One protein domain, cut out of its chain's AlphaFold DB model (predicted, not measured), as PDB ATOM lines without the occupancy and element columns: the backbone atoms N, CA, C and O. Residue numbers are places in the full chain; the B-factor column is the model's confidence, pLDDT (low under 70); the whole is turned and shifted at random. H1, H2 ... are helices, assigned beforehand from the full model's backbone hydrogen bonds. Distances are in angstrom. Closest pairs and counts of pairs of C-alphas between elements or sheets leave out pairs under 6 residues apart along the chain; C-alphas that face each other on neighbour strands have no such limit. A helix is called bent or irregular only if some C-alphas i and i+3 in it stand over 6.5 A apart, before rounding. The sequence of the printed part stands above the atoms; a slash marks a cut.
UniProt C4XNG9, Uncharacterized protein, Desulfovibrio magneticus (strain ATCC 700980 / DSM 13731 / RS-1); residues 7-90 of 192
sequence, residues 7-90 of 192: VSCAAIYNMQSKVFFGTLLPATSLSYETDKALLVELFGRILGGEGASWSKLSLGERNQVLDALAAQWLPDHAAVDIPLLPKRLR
ATOM      1  N   VAL A   7     192.807 124.446 206.910       89.94
ATOM      2  CA  VAL A   7     192.078 123.709 205.877       89.94
ATOM      3  C   VAL A   7     191.412 122.507 206.537       89.94
ATOM      4  O   VAL A   7     192.089 121.569 206.955       89.94
ATOM      5  N   SER A   8     190.083 122.538 206.648       92.56
ATOM      6  CA  SER A   8     189.316 121.450 207.262       92.56
ATOM      7  C   SER A   8     189.158 120.252 206.322       92.56
ATOM      8  O   SER A   8     189.076 120.408 205.102       92.56
ATOM      9  N   CYS A   9     189.018 119.050 206.881       93.31
ATOM     10  CA  CYS A   9     188.692 117.837 206.126       93.31
ATOM     11  C   CYS A   9     187.406 117.991 205.302       93.31
ATOM     12  O   CYS A   9     187.346 117.526 204.167       93.31
ATOM     13  N   ALA A  10     186.407 118.709 205.825       93.19
ATOM     14  CA  ALA A  10     185.184 119.024 205.090       93.19
ATOM     15  C   ALA A  10     185.449 119.920 203.863       93.19
ATOM     16  O   ALA A  10     184.859 119.706 202.803       93.19
ATOM     17  N   ALA A  11     186.357 120.895 203.973       92.62
ATOM     18  CA  ALA A  11     186.764 121.711 202.833       92.62
ATOM     19  C   ALA A  11     187.487 120.866 201.772       92.62
ATOM     20  O   ALA A  11     187.147 120.967 200.594       92.62
ATOM     21  N   ILE A  12     188.402 119.982 202.186       92.75
ATOM     22  CA  ILE A  12     189.114 119.054 201.287       92.75
ATOM     23  C   ILE A  12     188.123 118.124 200.579       92.75
ATOM     24  O   ILE A  12     188.156 117.997 199.358       92.75
ATOM     25  N   TYR A  13     187.185 117.533 201.324       94.12
ATOM     26  CA  TYR A  13     186.116 116.691 200.782       94.12
ATOM     27  C   TYR A  13     185.323 117.412 199.677       94.12
ATOM     28  O   TYR A  13     185.012 116.834 198.626       94.12
ATOM     29  N   ASN A  14     184.998 118.689 199.900       93.88
ATOM     30  CA  ASN A  14     184.276 119.514 198.936       93.88
ATOM     31  C   ASN A  14     185.139 119.864 197.718       93.88
ATOM     32  O   ASN A  14     184.634 119.809 196.600       93.88
ATOM     33  N   MET A  15     186.427 120.168 197.904       93.31
ATOM     34  CA  MET A  15     187.375 120.381 196.801       93.31
ATOM     35  C   MET A  15     187.476 119.133 195.919       93.31
ATOM     36  O   MET A  15     187.249 119.222 194.718       93.31
ATOM     37  N   GLN A  16     187.676 117.955 196.518       94.56
ATOM     38  CA  GLN A  16     187.694 116.677 195.795       94.56
ATOM     39  C   GLN A  16     186.385 116.427 195.033       94.56
ATOM     40  O   GLN A  16     186.405 115.951 193.902       94.56
ATOM     41  N   SER A  17     185.236 116.767 195.633       95.06
ATOM     42  CA  SER A  17     183.938 116.655 194.952       95.06
ATOM     43  C   SER A  17     183.865 117.573 193.734       95.06
ATOM     44  O   SER A  17     183.412 117.142 192.681       95.06
ATOM     45  N   LYS A  18     184.327 118.821 193.859       94.31
ATOM     46  CA  LYS A  18     184.360 119.773 192.743       94.31
ATOM     47  C   LYS A  18     185.266 119.296 191.614       94.31
ATOM     48  O   LYS A  18     184.870 119.413 190.466       94.31
ATOM     49  N   VAL A  19     186.426 118.723 191.931       92.25
ATOM     50  CA  VAL A  19     187.320 118.141 190.921       92.25
ATOM     51  C   VAL A  19     186.635 116.980 190.201       92.25
ATOM     52  O   VAL A  19     186.564 116.971 188.974       92.25
ATOM     53  N   PHE A  20     186.073 116.027 190.947       94.19
ATOM     54  CA  PHE A  20     185.423 114.871 190.338       94.19
ATOM     55  C   PHE A  20     184.228 115.277 189.464       94.19
ATOM     56  O   PHE A  20     184.201 114.966 188.279       94.19
ATOM     57  N   PHE A  21     183.260 116.007 190.025       94.25
ATOM     58  CA  PHE A  21     182.013 116.340 189.330       94.25
ATOM     59  C   PHE A  21     182.139 117.501 188.341       94.25
ATOM     60  O   PHE A  21     181.373 117.564 187.389       94.25
ATOM     61  N   GLY A  22     183.055 118.438 188.578       90.44
ATOM     62  CA  GLY A  22     183.196 119.659 187.781       90.44
ATOM     63  C   GLY A  22     184.317 119.611 186.748       90.44
ATOM     64  O   GLY A  22     184.340 120.459 185.862       90.44
ATOM     65  N   THR A  23     185.243 118.654 186.846       89.56
ATOM     66  CA  THR A  23     186.396 118.569 185.937       89.56
ATOM     67  C   THR A  23     186.530 117.189 185.311       89.56
ATOM     68  O   THR A  23     186.557 117.090 184.090       89.56
ATOM     69  N   LEU A  24     186.575 116.124 186.117       90.38
ATOM     70  CA  LEU A  24     186.848 114.778 185.603       90.38
ATOM     71  C   LEU A  24     185.640 114.160 184.904       90.38
ATOM     72  O   LEU A  24     185.738 113.752 183.754       90.38
ATOM     73  N   LEU A  25     184.493 114.106 185.578       91.81
ATOM     74  CA  LEU A  25     183.294 113.487 185.024       91.81
ATOM     75  C   LEU A  25     182.816 114.176 183.725       91.81
ATOM     76  O   LEU A  25     182.538 113.453 182.771       91.81
ATOM     77  N   PRO A  26     182.811 115.525 183.613       91.44
ATOM     78  CA  PRO A  26     182.460 116.209 182.365       91.44
ATOM     79  C   PRO A  26     183.434 115.975 181.203       91.44
ATOM     80  O   PRO A  26     183.067 116.222 180.059       91.44
ATOM     81  N   ALA A  27     184.663 115.513 181.466       87.50
ATOM     82  CA  ALA A  27     185.605 115.118 180.417       87.50
ATOM     83  C   ALA A  27     185.252 113.756 179.787       87.50
ATOM     84  O   ALA A  27     185.902 113.314 178.842       87.50
ATOM     85  N   THR A  28     184.218 113.088 180.301       88.88
ATOM     86  CA  THR A  28     183.726 111.793 179.830       88.88
ATOM     87  C   THR A  28     182.283 111.908 179.338       88.88
ATOM     88  O   THR A  28     181.624 112.929 179.519       88.88
ATOM     89  N   SER A  29     181.754 110.833 178.753       89.12
ATOM     90  CA  SER A  29     180.327 110.712 178.433       89.12
ATOM     91  C   SER A  29     179.477 110.175 179.595       89.12
ATOM     92  O   SER A  29     178.306 109.870 179.387       89.12
ATOM     93  N   LEU A  30     180.062 109.973 180.782       90.88
ATOM     94  CA  LEU A  30     179.399 109.335 181.918       90.88
ATOM     95  C   LEU A  30     178.632 110.353 182.768       90.88
ATOM     96  O   LEU A  30     179.068 111.488 182.965       90.88
ATOM     97  N   SER A  31     177.524 109.909 183.356       93.00
ATOM     98  CA  SER A  31     176.750 110.647 184.353       93.00
ATOM     99  C   SER A  31     176.767 109.916 185.689       93.00
ATOM    100  O   SER A  31     176.546 108.712 185.759       93.00
ATOM    101  N   TYR A  32     176.959 110.638 186.795       91.25
ATOM    102  CA  TYR A  32     176.943 110.005 188.116       91.25
ATOM    103  C   TYR A  32     175.554 109.498 188.516       91.25
ATOM    104  O   TYR A  32     175.449 108.567 189.312       91.25
ATOM    105  N   GLU A  33     174.491 110.114 187.999       90.25
ATOM    106  CA  GLU A  33     173.115 109.721 188.311       90.25
ATOM    107  C   GLU A  33     172.727 108.435 187.580       90.25
ATOM    108  O   GLU A  33     172.141 107.537 188.184       90.25
ATOM    109  N   THR A  34     173.120 108.326 186.310       93.00
ATOM    110  CA  THR A  34     172.772 107.200 185.436       93.00
ATOM    111  C   THR A  34     173.759 106.042 185.574       93.00
ATOM    112  O   THR A  34     173.353 104.890 185.712       93.00
ATOM    113  N   ASP A  35     175.059 106.337 185.622       94.81
ATOM    114  CA  ASP A  35     176.145 105.352 185.529       94.81
ATOM    115  C   ASP A  35     176.777 105.044 186.892       94.81
ATOM    116  O   ASP A  35     177.921 104.594 186.995       94.81
ATOM    117  N   LYS A  36     176.034 105.276 187.980       94.00
ATOM    118  CA  LYS A  36     176.537 105.123 189.352       94.00
ATOM    119  C   LYS A  36     177.159 103.752 189.608       94.00
ATOM    120  O   LYS A  36     178.197 103.676 190.258       94.00
ATOM    121  N   ALA A  37     176.524 102.678 189.137       94.19
ATOM    122  CA  ALA A  37     177.012 101.314 189.341       94.19
ATOM    123  C   ALA A  37     178.368 101.090 188.652       94.19
ATOM    124  O   ALA A  37     179.294 100.585 189.283       94.19
ATOM    125  N   LEU A  38     178.503 101.558 187.407       93.81
ATOM    126  CA  LEU A  38     179.748 101.505 186.639       93.81
ATOM    127  C   LEU A  38     180.862 102.298 187.334       93.81
ATOM    128  O   LEU A  38     181.979 101.810 187.482       93.81
ATOM    129  N   LEU A  39     180.560 103.515 187.794       94.44
ATOM    130  CA  LEU A  39     181.534 104.358 188.491       94.44
ATOM    131  C   LEU A  39     181.981 103.732 189.817       94.44
ATOM    132  O   LEU A  39     183.165 103.753 190.135       94.44
ATOM    133  N   VAL A  40     181.056 103.134 190.572       95.50
ATOM    134  CA  VAL A  40     181.374 102.398 191.805       95.50
ATOM    135  C   VAL A  40     182.298 101.217 191.519       95.50
ATOM    136  O   VAL A  40     183.278 101.026 192.240       95.50
ATOM    137  N   GLU A  41     182.026 100.456 190.462       94.62
ATOM    138  CA  GLU A  41     182.889  99.356 190.036       94.62
ATOM    139  C   GLU A  41     184.280  99.859 189.627       94.62
ATOM    140  O   GLU A  41     185.292  99.301 190.056       94.62
ATOM    141  N   LEU A  42     184.347 100.951 188.861       93.81
ATOM    142  CA  LEU A  42     185.604 101.581 188.460       93.81
ATOM    143  C   LEU A  42     186.429 102.017 189.677       93.81
ATOM    144  O   LEU A  42     187.631 101.757 189.725       93.81
ATOM    145  N   PHE A  43     185.793 102.619 190.687       95.75
ATOM    146  CA  PHE A  43     186.469 102.980 191.934       95.75
ATOM    147  C   PHE A  43     187.007 101.743 192.657       95.75
ATOM    148  O   PHE A  43     188.149 101.757 193.107       95.75
ATOM    149  N   GLY A  44     186.220 100.664 192.728       94.00
ATOM    150  CA  GLY A  44     186.658  99.394 193.316       94.00
ATOM    151  C   GLY A  44     187.890  98.822 192.614       94.00
ATOM    152  O   GLY A  44     188.860  98.450 193.272       94.00
ATOM    153  N   ARG A  45     187.908  98.848 191.274       94.06
ATOM    154  CA  ARG A  45     189.062  98.412 190.470       94.06
ATOM    155  C   ARG A  45     190.314  99.247 190.748       94.06
ATOM    156  O   ARG A  45     191.380  98.668 190.925       94.06
ATOM    157  N   ILE A  46     190.191 100.576 190.818       93.19
ATOM    158  CA  ILE A  46     191.318 101.479 191.122       93.19
ATOM    159  C   ILE A  46     191.867 101.221 192.531       93.19
ATOM    160  O   ILE A  46     193.079 101.199 192.733       93.19
ATOM    161  N   LEU A  47     190.977 101.022 193.505       93.38
ATOM    162  CA  LEU A  47     191.344 100.819 194.907       93.38
ATOM    163  C   LEU A  47     191.750  99.369 195.228       93.38
ATOM    164  O   LEU A  47     192.225  99.104 196.330       93.38
ATOM    165  N   GLY A  48     191.574  98.433 194.289       90.12
ATOM    166  CA  GLY A  48     191.879  97.014 194.477       90.12
ATOM    167  C   GLY A  48     190.938  96.296 195.453       90.12
ATOM    168  O   GLY A  48     191.374  95.378 196.148       90.12
ATOM    169  N   GLY A  49     189.670  96.711 195.540       87.56
ATOM    170  CA  GLY A  49     188.696  96.166 196.492       87.56
ATOM    171  C   GLY A  49     187.239  96.319 196.051       87.56
ATOM    172  O   GLY A  49     186.949  96.652 194.903       87.56
ATOM    173  N   GLU A  50     186.300  96.067 196.969       84.06
ATOM    174  CA  GLU A  50     184.875  96.277 196.696       84.06
ATOM    175  C   GLU A  50     184.582  97.760 196.435       84.06
ATOM    176  O   GLU A  50     184.987  98.648 197.190       84.06
ATOM    177  N   GLY A  51     183.860  98.028 195.347       84.31
ATOM    178  CA  GLY A  51     183.466  99.377 194.972       84.31
ATOM    179  C   GLY A  51     182.555 100.015 196.018       84.31
ATOM    180  O   GLY A  51     181.556  99.433 196.436       84.31
ATOM    181  N   ALA A  52     182.846 101.262 196.388       91.62
ATOM    182  CA  ALA A  52     181.980 102.072 197.235       91.62
ATOM    183  C   ALA A  52     181.566 103.361 196.517       91.62
ATOM    184  O   ALA A  52     182.308 103.920 195.714       91.62
ATOM    185  N   SER A  53     180.372 103.877 196.825       93.88
ATOM    186  CA  SER A  53     179.925 105.168 196.280       93.88
ATOM    187  C   SER A  53     180.847 106.309 196.707       93.88
ATOM    188  O   SER A  53     181.354 106.293 197.828       93.88
ATOM    189  N   TRP A  54     180.960 107.350 195.880       95.00
ATOM    190  CA  TRP A  54     181.865 108.485 196.098       95.00
ATOM    191  C   TRP A  54     181.812 109.073 197.519       95.00
ATOM    192  O   TRP A  54     182.838 109.370 198.126       95.00
ATOM    193  N   SER A  55     180.613 109.211 198.096       93.81
ATOM    194  CA  SER A  55     180.404 109.768 199.441       93.81
ATOM    195  C   SER A  55     180.835 108.856 200.596       93.81
ATOM    196  O   SER A  55     180.908 109.326 201.731       93.81
ATOM    197  N   LYS A  56     181.087 107.571 200.327       94.44
ATOM    198  CA  LYS A  56     181.516 106.562 201.306       94.44
ATOM    199  C   LYS A  56     183.032 106.368 201.341       94.44
ATOM    200  O   LYS A  56     183.535 105.829 202.325       94.44
ATOM    201  N   LEU A  57     183.730 106.828 200.306       95.38
ATOM    202  CA  LEU A  57     185.185 106.831 200.250       95.38
ATOM    203  C   LEU A  57     185.761 107.819 201.273       95.38
ATOM    204  O   LEU A  57     185.230 108.916 201.483       95.38
ATOM    205  N   SER A  58     186.866 107.426 201.891       95.75
ATOM    206  CA  SER A  58     187.719 108.295 202.698       95.75
ATOM    207  C   SER A  58     188.446 109.329 201.839       95.75
ATOM    208  O   SER A  58     188.526 109.200 200.616       95.75
ATOM    209  N   LEU A  59     189.013 110.366 202.461       94.62
ATOM    210  CA  LEU A  59     189.785 111.377 201.727       94.62
ATOM    211  C   LEU A  59     190.967 110.768 200.963       94.62
ATOM    212  O   LEU A  59     191.273 111.229 199.865       94.62
ATOM    213  N   GLY A  60     191.625 109.756 201.535       91.94
ATOM    214  CA  GLY A  60     192.756 109.073 200.913       91.94
ATOM    215  C   GLY A  60     192.345 108.276 199.680       91.94
ATOM    216  O   GLY A  60     192.955 108.439 198.628       91.94
ATOM    217  N   GLU A  61     191.282 107.479 199.796       94.38
ATOM    218  CA  GLU A  61     190.716 106.719 198.672       94.38
ATOM    219  C   GLU A  61     190.239 107.661 197.559       94.38
ATOM    220  O   GLU A  61     190.505 107.426 196.384       94.38
ATOM    221  N   ARG A  62     189.604 108.787 197.918       94.94
ATOM    222  CA  ARG A  62     189.188 109.808 196.944       94.94
ATOM    223  C   ARG A  62     190.378 110.404 196.207       94.94
ATOM    224  O   ARG A  62     190.292 110.530 194.996       94.94
ATOM    225  N   ASN A  63     191.476 110.736 196.893       91.94
ATOM    226  CA  ASN A  63     192.684 111.225 196.215       91.94
ATOM    227  C   ASN A  63     193.229 110.191 195.225       91.94
ATOM    228  O   ASN A  63     193.477 110.548 194.085       91.94
ATOM    229  N   GLN A  64     193.335 108.919 195.623       90.12
ATOM    230  CA  GLN A  64     193.817 107.856 194.730       90.12
ATOM    231  C   GLN A  64     192.937 107.701 193.486       90.12
ATOM    232  O   GLN A  64     193.449 107.584 192.376       90.12
ATOM    233  N   VAL A  65     191.614 107.740 193.668       93.06
ATOM    234  CA  VAL A  65     190.665 107.712 192.552       93.06
ATOM    235  C   VAL A  65     190.833 108.942 191.661       93.06
ATOM    236  O   VAL A  65     190.906 108.787 190.449       93.06
ATOM    237  N   LEU A  66     190.930 110.151 192.222       92.75
ATOM    238  CA  LEU A  66     191.136 111.366 191.426       92.75
ATOM    239  C   LEU A  66     192.439 111.315 190.628       92.75
ATOM    240  O   LEU A  66     192.412 111.649 189.450       92.75
ATOM    241  N   ASP A  67     193.538 110.882 191.248       88.19
ATOM    242  CA  ASP A  67     194.847 110.774 190.597       88.19
ATOM    243  C   ASP A  67     194.784 109.786 189.419       88.19
ATOM    244  O   ASP A  67     195.186 110.115 188.304       88.19
ATOM    245  N   ALA A  68     194.211 108.595 189.636       88.94
ATOM    246  CA  ALA A  68     194.084 107.573 188.597       88.94
ATOM    247  C   ALA A  68     193.158 108.009 187.450       88.94
ATOM    248  O   ALA A  68     193.477 107.806 186.279       88.94
ATOM    249  N   LEU A  69     192.021 108.630 187.772       90.81
ATOM    250  CA  LEU A  69     191.074 109.106 186.765       90.81
ATOM    251  C   LEU A  69     191.612 110.306 185.991       90.81
ATOM    252  O   LEU A  69     191.403 110.379 184.786       90.81
ATOM    253  N   ALA A  70     192.318 111.230 186.646       88.88
ATOM    254  CA  ALA A  70     192.972 112.340 185.963       88.88
ATOM    255  C   ALA A  70     194.004 111.824 184.952       88.88
ATOM    256  O   ALA A  70     193.988 112.264 183.806       88.88
ATOM    257  N   ALA A  71     194.820 110.840 185.342       84.81
ATOM    258  CA  ALA A  71     195.780 110.198 184.444       84.81
ATOM    259  C   ALA A  71     195.115 109.453 183.273       84.81
ATOM    260  O   ALA A  71     195.711 109.326 182.208       84.81
ATOM    261  N   GLN A  72     193.893 108.942 183.457       86.75
ATOM    262  CA  GLN A  72     193.191 108.189 182.417       86.75
ATOM    263  C   GLN A  72     192.364 109.075 181.474       86.75
ATOM    264  O   GLN A  72     192.235 108.761 180.292       86.75
ATOM    265  N   TRP A  73     191.719 110.119 181.997       88.06
ATOM    266  CA  TRP A  73     190.683 110.871 181.281       88.06
ATOM    267  C   TRP A  73     191.142 112.227 180.777       88.06
ATOM    268  O   TRP A  73     190.474 112.807 179.921       88.06
ATOM    269  N   LEU A  74     192.245 112.753 181.300       84.38
ATOM    270  CA  LEU A  74     192.745 114.051 180.887       84.38
ATOM    271  C   LEU A  74     194.028 113.915 180.061       84.38
ATOM    272  O   LEU A  74     194.782 112.964 180.246       84.38
ATOM    273  N   PRO A  75     194.305 114.876 179.161       78.25
ATOM    274  CA  PRO A  75     195.594 114.952 178.482       78.25
ATOM    275  C   PRO A  75     196.749 115.094 179.482       78.25
ATOM    276  O   PRO A  75     196.578 115.754 180.509       78.25
ATOM    277  N   ASP A  76     197.945 114.618 179.114       63.16
ATOM    278  CA  ASP A  76     199.194 114.615 179.915       63.16
ATOM    279  C   ASP A  76     199.625 115.982 180.505       63.16
ATOM    280  O   ASP A  76     200.588 116.081 181.267       63.16
ATOM    281  N   HIS A  77     198.941 117.072 180.151       56.59
ATOM    282  CA  HIS A  77     199.248 118.443 180.572       56.59
ATOM    283  C   HIS A  77     198.083 119.155 181.270       56.59
ATOM    284  O   HIS A  77     198.188 120.341 181.592       56.59
ATOM    285  N   ALA A  78     196.958 118.477 181.497       69.88
ATOM    286  CA  ALA A  78     195.833 119.075 182.196       69.88
ATOM    287  C   ALA A  78     196.145 119.180 183.694       69.88
ATOM    288  O   ALA A  78     196.163 118.192 184.425       69.88
ATOM    289  N   ALA A  79     196.386 120.403 184.165       66.00
ATOM    290  CA  ALA A  79     196.582 120.655 185.582       66.00
ATOM    291  C   ALA A  79     195.253 120.484 186.335       66.00
ATOM    292  O   ALA A  79     194.346 121.310 186.208       66.00
ATOM    293  N   VAL A  80     195.155 119.433 187.148       74.19
ATOM    294  CA  VAL A  80     194.066 119.258 188.114       74.19
ATOM    295  C   VAL A  80     194.582 119.596 189.502       74.19
ATOM    296  O   VAL A  80     195.551 119.007 189.975       74.19
ATOM    297  N   ASP A  81     193.920 120.534 190.175       77.00
ATOM    298  CA  ASP A  81     194.259 120.907 191.550       77.00
ATOM    299  C   ASP A  81     193.676 119.885 192.541       77.00
ATOM    300  O   ASP A  81     192.650 120.111 193.189       77.00
ATOM    301  N   ILE A  82     194.305 118.708 192.606       78.50
ATOM    302  CA  ILE A  82     193.976 117.678 193.591       78.50
ATOM    303  C   ILE A  82     194.615 118.090 194.926       78.50
ATOM    304  O   ILE A  82     195.839 118.228 195.017       78.50
ATOM    305  N   PRO A  83     193.822 118.292 195.993       79.25
ATOM    306  CA  PRO A  83     194.354 118.776 197.255       79.25
ATOM    307  C   PRO A  83     195.334 117.765 197.866       79.25
ATOM    308  O   PRO A  83     195.028 116.581 198.031       79.25
ATOM    309  N   LEU A  84     196.516 118.247 198.256       79.44
ATOM    310  CA  LEU A  84     197.517 117.424 198.932       79.44
ATOM    311  C   LEU A  84     197.070 117.096 200.363       79.44
ATOM    312  O   LEU A  84     196.679 117.980 201.126       79.44
ATOM    313  N   LEU A  85     197.165 115.818 200.734       84.31
ATOM    314  CA  LEU A  85     196.551 115.283 201.947       84.31
ATOM    315  C   LEU A  85     197.590 114.661 202.903       84.31
ATOM    316  O   LEU A  85     198.219 113.651 202.554       84.31
ATOM    317  N   PRO A  86     197.737 115.188 204.136       89.00
ATOM    318  CA  PRO A  86     198.554 114.555 205.167       89.00
ATOM    319  C   PRO A  86     198.117 113.116 205.468       89.00
ATOM    320  O   PRO A  86     196.927 112.799 205.491       89.00
ATOM    321  N   LYS A  87     199.081 112.236 205.766       89.12
ATOM    322  CA  LYS A  87     198.856 110.795 205.980       89.12
ATOM    323  C   LYS A  87     197.801 110.501 207.042       89.12
ATOM    324  O   LYS A  87     196.956 109.643 206.810       89.12
ATOM    325  N   ARG A  88     197.804 111.230 208.163       92.69
ATOM    326  CA  ARG A  88     196.829 111.009 209.247       92.69
ATOM    327  C   ARG A  88     195.382 111.293 208.832       92.69
ATOM    328  O   ARG A  88     194.472 110.729 209.418       92.69
ATOM    329  N   LEU A  89     195.175 112.151 207.828       92.75
ATOM    330  CA  LEU A  89     193.846 112.553 207.364       92.75
ATOM    331  C   LEU A  89     193.300 111.631 206.269       92.75
ATOM    332  O   LEU A  89     192.131 111.739 205.911       92.75
ATOM    333  N   ARG A  90     194.120 110.710 205.743       92.44
ATOM    334  CA  ARG A  90     193.719 109.792 204.666       92.44
ATOM    335  C   ARG A  90     192.524 108.926 205.048       92.44
ATOM    336  O   ARG A  90     191.694 108.668 204.190       92.44
TER     337      ARG A  90
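This is residues 7 to 90 of the 192 residues of an uncharacterized protein of Desulfovibrio magneticus (strain ATCC 700980 / DSM 13731 / RS-1) (UniProt C4XNG9). Two helices, H1 and H3, lie side by side and run the same way; the last part of H2 packs crosswise on H3, and the unnamed stretch 74 to 90 folds back toward the end where H1 and H3 begin. The 84 printed residues include three named helices, H1, H2, H3 in chain order, and no named strand: all helix. The whole is compact, with a radius of gyration of the C-alphas of 12.3 A, and spans 32 by 31 by 21 A.

H1, residues 9 to 27, touches H3, residues 59 to 73, at a shallow tilt of 18 degrees; their closest C-alphas, of Tyr 13 and Leu 59, are 6.5 A apart. H2, residues 36 to 47, touches H3 with residues 43 to 47 alone, about perpendicular at 79 degrees; the closest C-alphas, of Phe 43 and Val 65, are 6.4 A apart. H1 and H2 are apart. Every O i to N i+4 pair is within hydrogen-bond range in H2 and H3, and 12 of 15 in H1.

H1 begins at C-alpha 9 (188.692, 117.837, 206.126) and is 26.0 A long; it is irregular, but only just: C-alphas 22 and 25 are 6.8 A apart. H2 is 16.4 A long. H3, 20.5 A, ends at C-alpha 73 (190.683, 110.871, 181.281).

The farthest C-alphas, of Ser 29 and Arg 88, are 35.0 A apart. The printed part has no cut; the link from H2 to H3 is long. The model's pLDDT is under 70 at residues 76 to 79.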